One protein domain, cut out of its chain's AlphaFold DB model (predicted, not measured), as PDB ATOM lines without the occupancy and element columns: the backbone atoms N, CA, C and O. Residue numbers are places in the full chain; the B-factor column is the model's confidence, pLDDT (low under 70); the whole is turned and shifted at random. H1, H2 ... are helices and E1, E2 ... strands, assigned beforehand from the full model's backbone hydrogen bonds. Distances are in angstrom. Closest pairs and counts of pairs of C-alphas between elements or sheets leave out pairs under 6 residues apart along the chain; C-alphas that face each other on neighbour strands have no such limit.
ATOM      1  N   THR A   3     -25.343   8.847  55.035       92.25
ATOM      2  CA  THR A   3     -24.790   7.557  54.619       92.25
ATOM      3  C   THR A   3     -25.897   6.537  54.437       92.25
ATOM      4  O   THR A   3     -26.610   6.206  55.382       92.25
ATOM      5  N   LEU A   4     -25.994   5.989  53.229       92.75
ATOM      6  CA  LEU A   4     -26.892   4.891  52.907       92.75
ATOM      7  C   LEU A   4     -26.091   3.592  52.887       92.75
ATOM      8  O   LEU A   4     -25.262   3.371  52.007       92.75
ATOM      9  N   THR A   5     -26.326   2.742  53.887       93.69
ATOM     10  CA  THR A   5     -25.707   1.415  53.961       93.69
ATOM     11  C   THR A   5     -26.737   0.346  53.634       93.69
ATOM     12  O   THR A   5     -27.732   0.198  54.337       93.69
ATOM     13  N   PHE A   6     -26.460  -0.425  52.592       93.88
ATOM     14  CA  PHE A   6     -27.249  -1.568  52.159       93.88
ATOM     15  C   PHE A   6     -26.506  -2.868  52.456       93.88
ATOM     16  O   PHE A   6     -25.275  -2.902  52.524       93.88
ATOM     17  N   PHE A   7     -27.262  -3.952  52.581       93.94
ATOM     18  CA  PHE A   7     -26.722  -5.289  52.782       93.94
ATOM     19  C   PHE A   7     -27.226  -6.219  51.689       93.94
ATOM     20  O   PHE A   7     -28.383  -6.140  51.279       93.94
ATOM     21  N   MET A   8     -26.348  -7.103  51.220       95.06
ATOM     22  CA  MET A   8     -26.728  -8.150  50.282       95.06
ATOM     23  C   MET A   8     -27.817  -9.042  50.891       95.06
ATOM     24  O   MET A   8     -27.645  -9.580  51.979       95.06
ATOM     25  N   GLU A   9     -28.922  -9.244  50.181       92.81
ATOM     26  CA  GLU A   9     -30.035 -10.061  50.679       92.81
ATOM     27  C   GLU A   9     -29.622 -11.529  50.871       92.81
ATOM     28  O   GLU A   9     -29.832 -12.124  51.931       92.81
ATOM     29  N   LYS A  10     -28.970 -12.114  49.858       92.44
ATOM     30  CA  LYS A  10     -28.557 -13.519  49.886       92.44
ATOM     31  C   LYS A  10     -27.330 -13.721  50.769       92.44
ATOM     32  O   LYS A  10     -26.291 -13.079  50.583       92.44
ATOM     33  N   LYS A  11     -27.409 -14.697  51.673       87.12
ATOM     34  CA  LYS A  11     -26.268 -15.150  52.480       87.12
ATOM     35  C   LYS A  11     -25.111 -15.600  51.578       87.12
ATOM     36  O   LYS A  11     -25.348 -16.168  50.515       87.12
ATOM     37  N   HIS A  12     -23.874 -15.341  52.002       86.94
ATOM     38  CA  HIS A  12     -22.636 -15.654  51.267       86.94
ATOM     39  C   HIS A  12     -22.464 -14.943  49.914       86.94
ATOM     40  O   HIS A  12     -21.447 -15.141  49.250       86.94
ATOM     41  N   SER A  13     -23.408 -14.091  49.506       91.50
ATOM     42  CA  SER A  13     -23.221 -13.253  48.327       91.50
ATOM     43  C   SER A  13     -22.363 -12.037  48.667       91.50
ATOM     44  O   SER A  13     -22.458 -11.442  49.749       91.50
ATOM     45  N   LEU A  14     -21.486 -11.689  47.731       93.44
ATOM     46  CA  LEU A  14     -20.616 -10.531  47.836       93.44
ATOM     47  C   LEU A  14     -21.163  -9.422  46.938       93.44
ATOM     48  O   LEU A  14     -21.593  -9.719  45.823       93.44
ATOM     49  N   PRO A  15     -21.128  -8.158  47.383       93.06
ATOM     50  CA  PRO A  15     -21.402  -7.050  46.490       93.06
ATOM     51  C   PRO A  15     -20.341  -6.991  45.391       93.06
ATOM     52  O   PRO A  15     -19.154  -7.280  45.612       93.06
ATOM     53  N   ASP A  16     -20.772  -6.580  44.210       92.31
ATOM     54  CA  ASP A  16     -19.900  -6.260  43.092       92.31
ATOM     55  C   ASP A  16     -20.107  -4.811  42.633       92.31
ATOM     56  O   ASP A  16     -21.036  -4.110  43.052       92.31
ATOM     57  N   LYS A  17     -19.209  -4.358  41.755       92.12
ATOM     58  CA  LYS A  17     -19.216  -2.991  41.228       92.12
ATOM     59  C   LYS A  17     -20.478  -2.667  40.427       92.12
ATOM     60  O   LYS A  17     -20.871  -1.504  40.372       92.12
ATOM     61  N   SER A  18     -21.109  -3.660  39.797       93.75
ATOM     62  CA  SER A  18     -22.310  -3.454  38.982       93.75
ATOM     63  C   SER A  18     -23.520  -3.122  39.854       93.75
ATOM     64  O   SER A  18     -24.248  -2.174  39.552       93.75
ATOM     65  N   ILE A  19     -23.667  -3.811  40.990       93.19
ATOM     66  CA  ILE A  19     -24.711  -3.527  41.983       93.19
ATOM     67  C   ILE A  19     -24.500  -2.131  42.572       93.19
ATOM     68  O   ILE A  19     -25.442  -1.340  42.624       93.19
ATOM     69  N   ALA A  20     -23.262  -1.798  42.951       92.75
ATOM     70  CA  ALA A  20     -22.924  -0.471  43.460       92.75
ATOM     71  C   ALA A  20     -23.263   0.641  42.472       92.75
ATOM     72  O   ALA A  20     -23.982   1.578  42.824       92.75
ATOM     73  N   LYS A  21     -22.842   0.491  41.216       94.19
ATOM     74  CA  LYS A  21     -23.169   1.439  40.154       94.19
ATOM     75  C   LYS A  21     -24.681   1.590  39.970       94.19
ATOM     76  O   LYS A  21     -25.175   2.710  39.924       94.19
ATOM     77  N   GLY A  22     -25.427   0.484  39.939       94.69
ATOM     78  CA  GLY A  22     -26.882   0.514  39.772       94.69
ATOM     79  C   GLY A  22     -27.616   1.245  40.902       94.69
ATOM     80  O   GLY A  22     -28.574   1.973  40.637       94.69
ATOM     81  N   VAL A  23     -27.171   1.091  42.152       92.94
ATOM     82  CA  VAL A  23     -27.734   1.828  43.298       92.94
ATOM     83  C   VAL A  23     -27.396   3.315  43.209       92.94
ATOM     84  O   VAL A  23     -28.288   4.146  43.367       92.94
ATOM     85  N   ILE A  24     -26.140   3.655  42.908       92.44
ATOM     86  CA  ILE A  24     -25.679   5.043  42.757       92.44
ATOM     87  C   ILE A  24     -26.456   5.757  41.642       92.44
ATOM     88  O   ILE A  24     -26.944   6.870  41.841       92.44
ATOM     89  N   ASP A  25     -26.633   5.105  40.491       93.06
ATOM     90  CA  ASP A  25     -27.363   5.660  39.348       93.06
ATOM     91  C   ASP A  25     -28.848   5.880  39.665       93.06
ATOM     92  O   ASP A  25     -29.434   6.870  39.225       93.06
ATOM     93  N   LYS A  26     -29.466   4.982  40.445       92.00
ATOM     94  CA  LYS A  26     -30.841   5.163  40.935       92.00
ATOM     95  C   LYS A  26     -30.937   6.308  41.938       92.00
ATOM     96  O   LYS A  26     -31.883   7.084  41.863       92.00
ATOM     97  N   LEU A  27     -29.962   6.438  42.839       90.69
ATOM     98  CA  LEU A  27     -29.936   7.506  43.837       90.69
ATOM     99  C   LEU A  27     -29.860   8.885  43.181       90.69
ATOM    100  O   LEU A  27     -30.650   9.761  43.511       90.69
ATOM    101  N   LYS A  28     -28.963   9.049  42.202       87.81
ATOM    102  CA  LYS A  28     -28.786  10.301  41.445       87.81
ATOM    103  C   LYS A  28     -30.039  10.747  40.688       87.81
ATOM    104  O   LYS A  28     -30.176  11.923  40.384       87.81
ATOM    105  N   LYS A  29     -30.931   9.810  40.355       88.44
ATOM    106  CA  LYS A  29     -32.201  10.060  39.652       88.44
ATOM    107  C   LYS A  29     -33.404  10.115  40.600       88.44
ATOM    108  O   LYS A  29     -34.536  10.215  40.135       88.44
ATOM    109  N   SER A  30     -33.183   9.975  41.908       81.94
ATOM    110  CA  SER A  30     -34.252   9.998  42.899       81.94
ATOM    111  C   SER A  30     -34.674  11.436  43.175       81.94
ATOM    112  O   SER A  30     -33.878  12.231  43.662       81.94
ATOM    113  N   ASN A  31     -35.948  11.742  42.939       76.44
ATOM    114  CA  ASN A  31     -36.530  13.050  43.259       76.44
ATOM    115  C   ASN A  31     -37.120  13.110  44.682       76.44
ATOM    116  O   ASN A  31     -37.725  14.108  45.053       76.44
ATOM    117  N   GLY A  32     -37.009  12.029  45.464       81.06
ATOM    118  CA  GLY A  32     -37.639  11.913  46.787       81.06
ATOM    119  C   GLY A  32     -36.696  12.116  47.972       81.06
ATOM    120  O   GLY A  32     -37.130  11.997  49.115       81.06
ATOM    121  N   LEU A  33     -35.408  12.355  47.723       86.56
ATOM    122  CA  LEU A  33     -34.413  12.522  48.779       86.56
ATOM    123  C   LEU A  33     -34.106  14.002  49.004       86.56
ATOM    124  O   LEU A  33     -34.042  14.758  48.034       86.56
ATOM    125  N   PRO A  34     -33.895  14.427  50.263       89.25
ATOM    126  CA  PRO A  34     -33.526  15.802  50.543       89.25
ATOM    127  C   PRO A  34     -32.160  16.134  49.923       89.25
ATOM    128  O   PRO A  34     -31.313  15.244  49.780       89.25
ATOM    129  N   PRO A  35     -31.910  17.405  49.584       90.25
ATOM    130  CA  PRO A  35     -30.611  17.821  49.088       90.25
ATOM    131  C   PRO A  35     -29.514  17.582  50.129       90.25
ATOM    132  O   PRO A  35     -29.743  17.666  51.339       90.25
ATOM    133  N   GLY A  36     -28.308  17.275  49.660       90.88
ATOM    134  CA  GLY A  36     -27.159  17.017  50.519       90.88
ATOM    135  C   GLY A  36     -26.089  16.137  49.881       90.88
ATOM    136  O   GLY A  36     -26.215  15.681  48.747       90.88
ATOM    137  N   ASN A  37     -25.025  15.894  50.648       92.75
ATOM    138  CA  ASN A  37     -23.956  14.961  50.297       92.75
ATOM    139  C   ASN A  37     -24.287  13.559  50.845       92.75
ATOM    140  O   ASN A  37     -24.468  13.396  52.061       92.75
ATOM    141  N   TYR A  38     -24.317  12.576  49.943       93.31
ATOM    142  CA  TYR A  38     -24.604  11.172  50.194       93.31
ATOM    143  C   TYR A  38     -23.406  10.262  49.907       93.31
ATOM    144  O   TYR A  38     -22.876  10.241  48.798       93.31
ATOM    145  N   GLY A  39     -23.075   9.404  50.871       94.12
ATOM    146  CA  GLY A  39     -22.235   8.224  50.666       94.12
ATOM    147  C   GLY A  39     -23.089   6.961  50.535       94.12
ATOM    148  O   GLY A  39     -24.055   6.788  51.285       94.12
ATOM    149  N   VAL A  40     -22.737   6.065  49.612       94.88
ATOM    150  CA  VAL A  40     -23.436   4.786  49.404       94.88
ATOM    151  C   VAL A  40     -22.474   3.643  49.659       94.88
ATOM    152  O   VAL A  40     -21.432   3.560  49.017       94.88
ATOM    153  N   TYR A  41     -22.860   2.718  50.534       95.06
ATOM    154  CA  TYR A  41     -22.105   1.502  50.810       95.06
ATOM    155  C   TYR A  41     -23.008   0.287  50.679       95.06
ATOM    156  O   TYR A  41     -24.084   0.241  51.269       95.06
ATOM    157  N   ILE A  42     -22.556  -0.732  49.958       95.56
ATOM    158  CA  ILE A  42     -23.217  -2.035  49.908       95.56
ATOM    159  C   ILE A  42     -22.265  -3.055  50.506       95.56
ATOM    160  O   ILE A  42     -21.132  -3.213  50.052       95.56
ATOM    161  N   LYS A  43     -22.731  -3.732  51.551       95.44
ATOM    162  CA  LYS A  43     -21.958  -4.676  52.351       95.44
ATOM    163  C   LYS A  43     -22.445  -6.100  52.120       95.44
ATOM    164  O   LYS A  43     -23.640  -6.349  51.968       95.44
ATOM    165  N   SER A  44     -21.528  -7.062  52.149       94.69
ATOM    166  CA  SER A  44     -21.899  -8.475  52.277       94.69
ATOM    167  C   SER A  44     -22.680  -8.704  53.575       94.69
ATOM    168  O   SER A  44     -22.310  -8.151  54.611       94.69
ATOM    169  N   ASN A  45     -23.668  -9.599  53.562       91.50
ATOM    170  CA  ASN A  45     -24.396 -10.050  54.760       91.50
ATOM    171  C   ASN A  45     -23.621 -11.125  55.553       91.50
ATOM    172  O   ASN A  45     -24.164 -12.060  56.131       91.50
ATOM    173  N   GLU A  46     -22.297 -11.023  55.536       90.12
ATOM    174  CA  GLU A  46     -21.402 -11.836  56.345       90.12
ATOM    175  C   GLU A  46     -20.516 -10.895  57.146       90.12
ATOM    176  O   GLU A  46     -19.841 -10.030  56.577       90.12
ATOM    177  N   ILE A  47     -20.512 -11.087  58.463       86.75
ATOM    178  CA  ILE A  47     -19.687 -10.321  59.388       86.75
ATOM    179  C   ILE A  47     -18.449 -11.148  59.731       86.75
ATOM    180  O   ILE A  47     -18.539 -12.288  60.195       86.75
ATOM    181  N   LEU A  48     -17.275 -10.561  59.524       89.31
ATOM    182  CA  LEU A  48     -16.005 -11.094  59.988       89.31
ATOM    183  C   LEU A  48     -15.946 -10.961  61.512       89.31
ATOM    184  O   LEU A  48     -15.735  -9.872  62.039       89.31
ATOM    185  N   LYS A  49     -16.095 -12.077  62.235       89.75
ATOM    186  CA  LYS A  49     -16.154 -12.087  63.713       89.75
ATOM    187  C   LYS A  49     -14.954 -11.422  64.393       89.75
ATOM    188  O   LYS A  49     -15.116 -10.837  65.453       89.75
ATOM    189  N   ARG A  50     -13.765 -11.496  63.784       93.38
ATOM    190  CA  ARG A  50     -12.536 -10.898  64.328       93.38
ATOM    191  C   ARG A  50     -12.577  -9.368  64.350       93.38
ATOM    192  O   ARG A  50     -11.998  -8.768  65.241       93.38
ATOM    193  N   THR A  51     -13.200  -8.748  63.350       91.62
ATOM    194  CA  THR A  51     -13.161  -7.290  63.140       91.62
ATOM    195  C   THR A  51     -14.520  -6.623  63.327       91.62
ATOM    196  O   THR A  51     -14.588  -5.402  63.383       91.62
ATOM    197  N   GLY A  52     -15.610  -7.393  63.373       88.94
ATOM    198  CA  GLY A  52     -16.976  -6.864  63.372       88.94
ATOM    199  C   GLY A  52     -17.376  -6.200  62.048       88.94
ATOM    200  O   GLY A  52     -18.429  -5.575  61.968       88.94
ATOM    201  N   THR A  53     -16.555  -6.322  61.000       89.81
ATOM    202  CA  THR A  53     -16.785  -5.679  59.700       89.81
ATOM    203  C   THR A  53     -17.399  -6.645  58.696       89.81
ATOM    204  O   THR A  53     -17.272  -7.862  58.818       89.81
ATOM    205  N   ALA A  54     -18.039  -6.107  57.658       91.19
ATOM    206  CA  ALA A  54     -18.456  -6.916  56.522       91.19
ATOM    207  C   ALA A  54     -17.238  -7.557  55.838       91.19
ATOM    208  O   ALA A  54     -16.159  -6.964  55.786       91.19
ATOM    209  N   LYS A  55     -17.424  -8.757  55.288       92.31
ATOM    210  CA  LYS A  55     -16.395  -9.461  54.511       92.31
ATOM    211  C   LYS A  55     -15.994  -8.712  53.239       92.31
ATOM    212  O   LYS A  55     -14.832  -8.760  52.850       92.31
ATOM    213  N   LYS A  56     -16.942  -8.023  52.600       93.62
ATOM    214  CA  LYS A  56     -16.691  -7.150  51.451       93.62
ATOM    215  C   LYS A  56     -17.633  -5.948  51.457       93.62
ATOM    216  O   LYS A  56     -18.776  -6.055  51.911       93.62
ATOM    217  N   GLN A  57     -17.151  -4.835  50.916       93.88
ATOM    218  CA  GLN A  57     -17.908  -3.613  50.678       93.88
ATOM    219  C   GLN A  57     -17.608  -3.081  49.272       93.88
ATOM    220  O   GLN A  57     -16.473  -3.169  48.814       93.88
ATOM    221  N   GLU A  58     -18.622  -2.521  48.623       95.75
ATOM    222  CA  GLU A  58     -18.521  -1.725  47.392       95.75
ATOM    223  C   GLU A  58     -19.357  -0.447  47.565       95.75
ATOM    224  O   GLU A  58     -20.209  -0.385  48.457       95.75
ATOM    225  N   GLY A  59     -19.139   0.566  46.726       93.69
ATOM    226  CA  GLY A  59     -19.867   1.833  46.806       93.69
ATOM    227  C   GLY A  59     -18.970   3.039  46.569       93.69
ATOM    228  O   GLY A  59     -17.978   2.928  45.851       93.69
ATOM    229  N   THR A  60     -19.327   4.167  47.178       92.50
ATOM    230  CA  THR A  60     -18.523   5.391  47.142       92.50
ATOM    231  C   THR A  60     -17.327   5.294  48.094       92.50
ATOM    232  O   THR A  60     -17.322   4.553  49.082       92.50
ATOM    233  N   THR A  61     -16.295   6.066  47.798       89.31
ATOM    234  CA  THR A  61     -15.176   6.418  48.659       89.31
ATOM    235  C   THR A  61     -15.421   7.812  49.231       89.31
ATOM    236  O   THR A  61     -15.500   8.796  48.498       89.31
ATOM    237  N   SER A  62     -15.531   7.887  50.562       82.25
ATOM    238  CA  SER A  62     -15.844   9.136  51.267       82.25
ATOM    239  C   SER A  62     -14.879  10.251  50.864       82.25
ATOM    240  O   SER A  62     -13.661  10.062  50.905       82.25
ATOM    241  N   GLY A  63     -15.432  11.395  50.459       81.38
ATOM    242  CA  GLY A  63     -14.665  12.570  50.045       81.38
ATOM    243  C   GLY A  63     -14.033  12.498  48.650       81.38
ATOM    244  O   GLY A  63     -13.344  13.444  48.275       81.38
ATOM    245  N   ILE A  64     -14.254  11.428  47.876       87.88
ATOM    246  CA  ILE A  64     -13.764  11.309  46.489       87.88
ATOM    247  C   ILE A  64     -14.924  11.344  45.491       87.88
ATOM    248  O   ILE A  64     -14.915  12.148  44.564       87.88
ATOM    249  N   ASP A  65     -15.918  10.477  45.667       87.25
ATOM    250  CA  ASP A  65     -17.032  10.283  44.725       87.25
ATOM    251  C   ASP A  65     -18.395  10.269  45.436       87.25
ATOM    252  O   ASP A  65     -19.343   9.591  45.025       87.25
ATOM    253  N   ASP A  66     -18.488  11.066  46.499       88.12
ATOM    254  CA  ASP A  66     -19.737  11.381  47.179       88.12
ATOM    255  C   ASP A  66     -20.796  11.911  46.192       88.12
ATOM    256  O   ASP A  66     -20.512  12.648  45.242       88.12
ATOM    257  N   ILE A  67     -22.054  11.547  46.427       90.31
ATOM    258  CA  ILE A  67     -23.178  11.933  45.575       90.31
ATOM    259  C   ILE A  67     -23.788  13.215  46.127       90.31
ATOM    260  O   ILE A  67     -24.324  13.231  47.232       90.31
ATOM    261  N   ILE A  68     -23.744  14.279  45.333       90.38
ATOM    262  CA  ILE A  68     -24.357  15.560  45.679       90.38
ATOM    263  C   ILE A  68     -25.747  15.612  45.047       90.38
ATOM    264  O   ILE A  68     -25.880  15.550  43.824       90.38
ATOM    265  N   LEU A  69     -26.778  15.684  45.889       90.12
ATOM    266  CA  LEU A  69     -28.145  15.973  45.466       90.12
ATOM    267  C   LEU A  69     -28.426  17.451  45.718       90.12
ATOM    268  O   LEU A  69     -28.367  17.910  46.860       90.12
ATOM    269  N   GLU A  70     -28.721  18.182  44.652       86.88
ATOM    270  CA  GLU A  70     -29.043  19.606  44.717       86.88
ATOM    271  C   GLU A  70     -30.525  19.824  45.055       86.88
ATOM    272  O   GLU A  70     -31.364  18.972  44.741       86.88
TER     273      GLU A  70
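What this domain is: This is residues 3 to 70 of the 73 residues of an uncharacterized protein of Bacillus sp. (UniProt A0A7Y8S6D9). A small sheet is built on one long strand, E2, with E1 along one of its sides and the short E3 and E4 one after the other along the other; the single helix H1 covers one face, and the other face is bare. The long link of residues 44 to 56 folds back on itself at one end. The printed part has 68 residues, with one named helix and four named strands: along the chain E1 comes first, then H1, then E2, and after it E3 and E4. The sheet is branched and mixed, E1 being parallel to E2 while E3 and E4 are each antiparallel to E2. The class is mixed, helices and strands, with under half of the residues in named elements. It is only just compact, close to loose, with a radius of gyration of the C-alphas of 12.8 A, and elongated, spanning 39 by 21 by 18 A.

Where its parts are: Find C-alpha 3 at (-24.790, 7.557, 54.619), where E1 begins, residues 3 to 7, 13.1 A. H1, residues 17 to 28, runs 16.4 A from (-19.216, -2.991, 41.228). E2 is residues 36 to 43, 22.4 A; E3, residues 57 to 59, 7.0 A; E4, residues 67 to 69, 6.4 A, ending at (-28.145, 15.973, 45.466).

How they stand to each other: Look first at E2: E1 is parallel to it at 20 degrees, with N 6 and O 41 2.8 A apart. On the other side E3, its hairpin partner, is antiparallel at 147 degrees, N 42 and O 58 2.8 A apart, and E4 is antiparallel at 139 degrees, N 38 and O 67 2.8 A apart. E1 and E4 are apart. E1, H1 and E2 form a strand-helix-strand unit, two parallel neighbours with a helix between, its crossover right-handed. H1 is on the sheet at a height of 8.3 A, over E2 and E3, slantwise to the strands, at 36 degrees to E3 on the local plane; its closest C-alphas to E3 are Ala 20 and Gly 59, 5.1 A. In H1 every O i to N i+4 pair is within hydrogen-bond range.

The domain as a whole: The C-alphas farthest apart, Asn 31 and Arg 50, are 39.9 A apart. The printed part has no cut; the link E2 to E3 is long, and in it residues 47 to 48 pair antiparallel with 53 to 54. Mean pLDDT of the printed part is 90.9, and no printed residue is under 70.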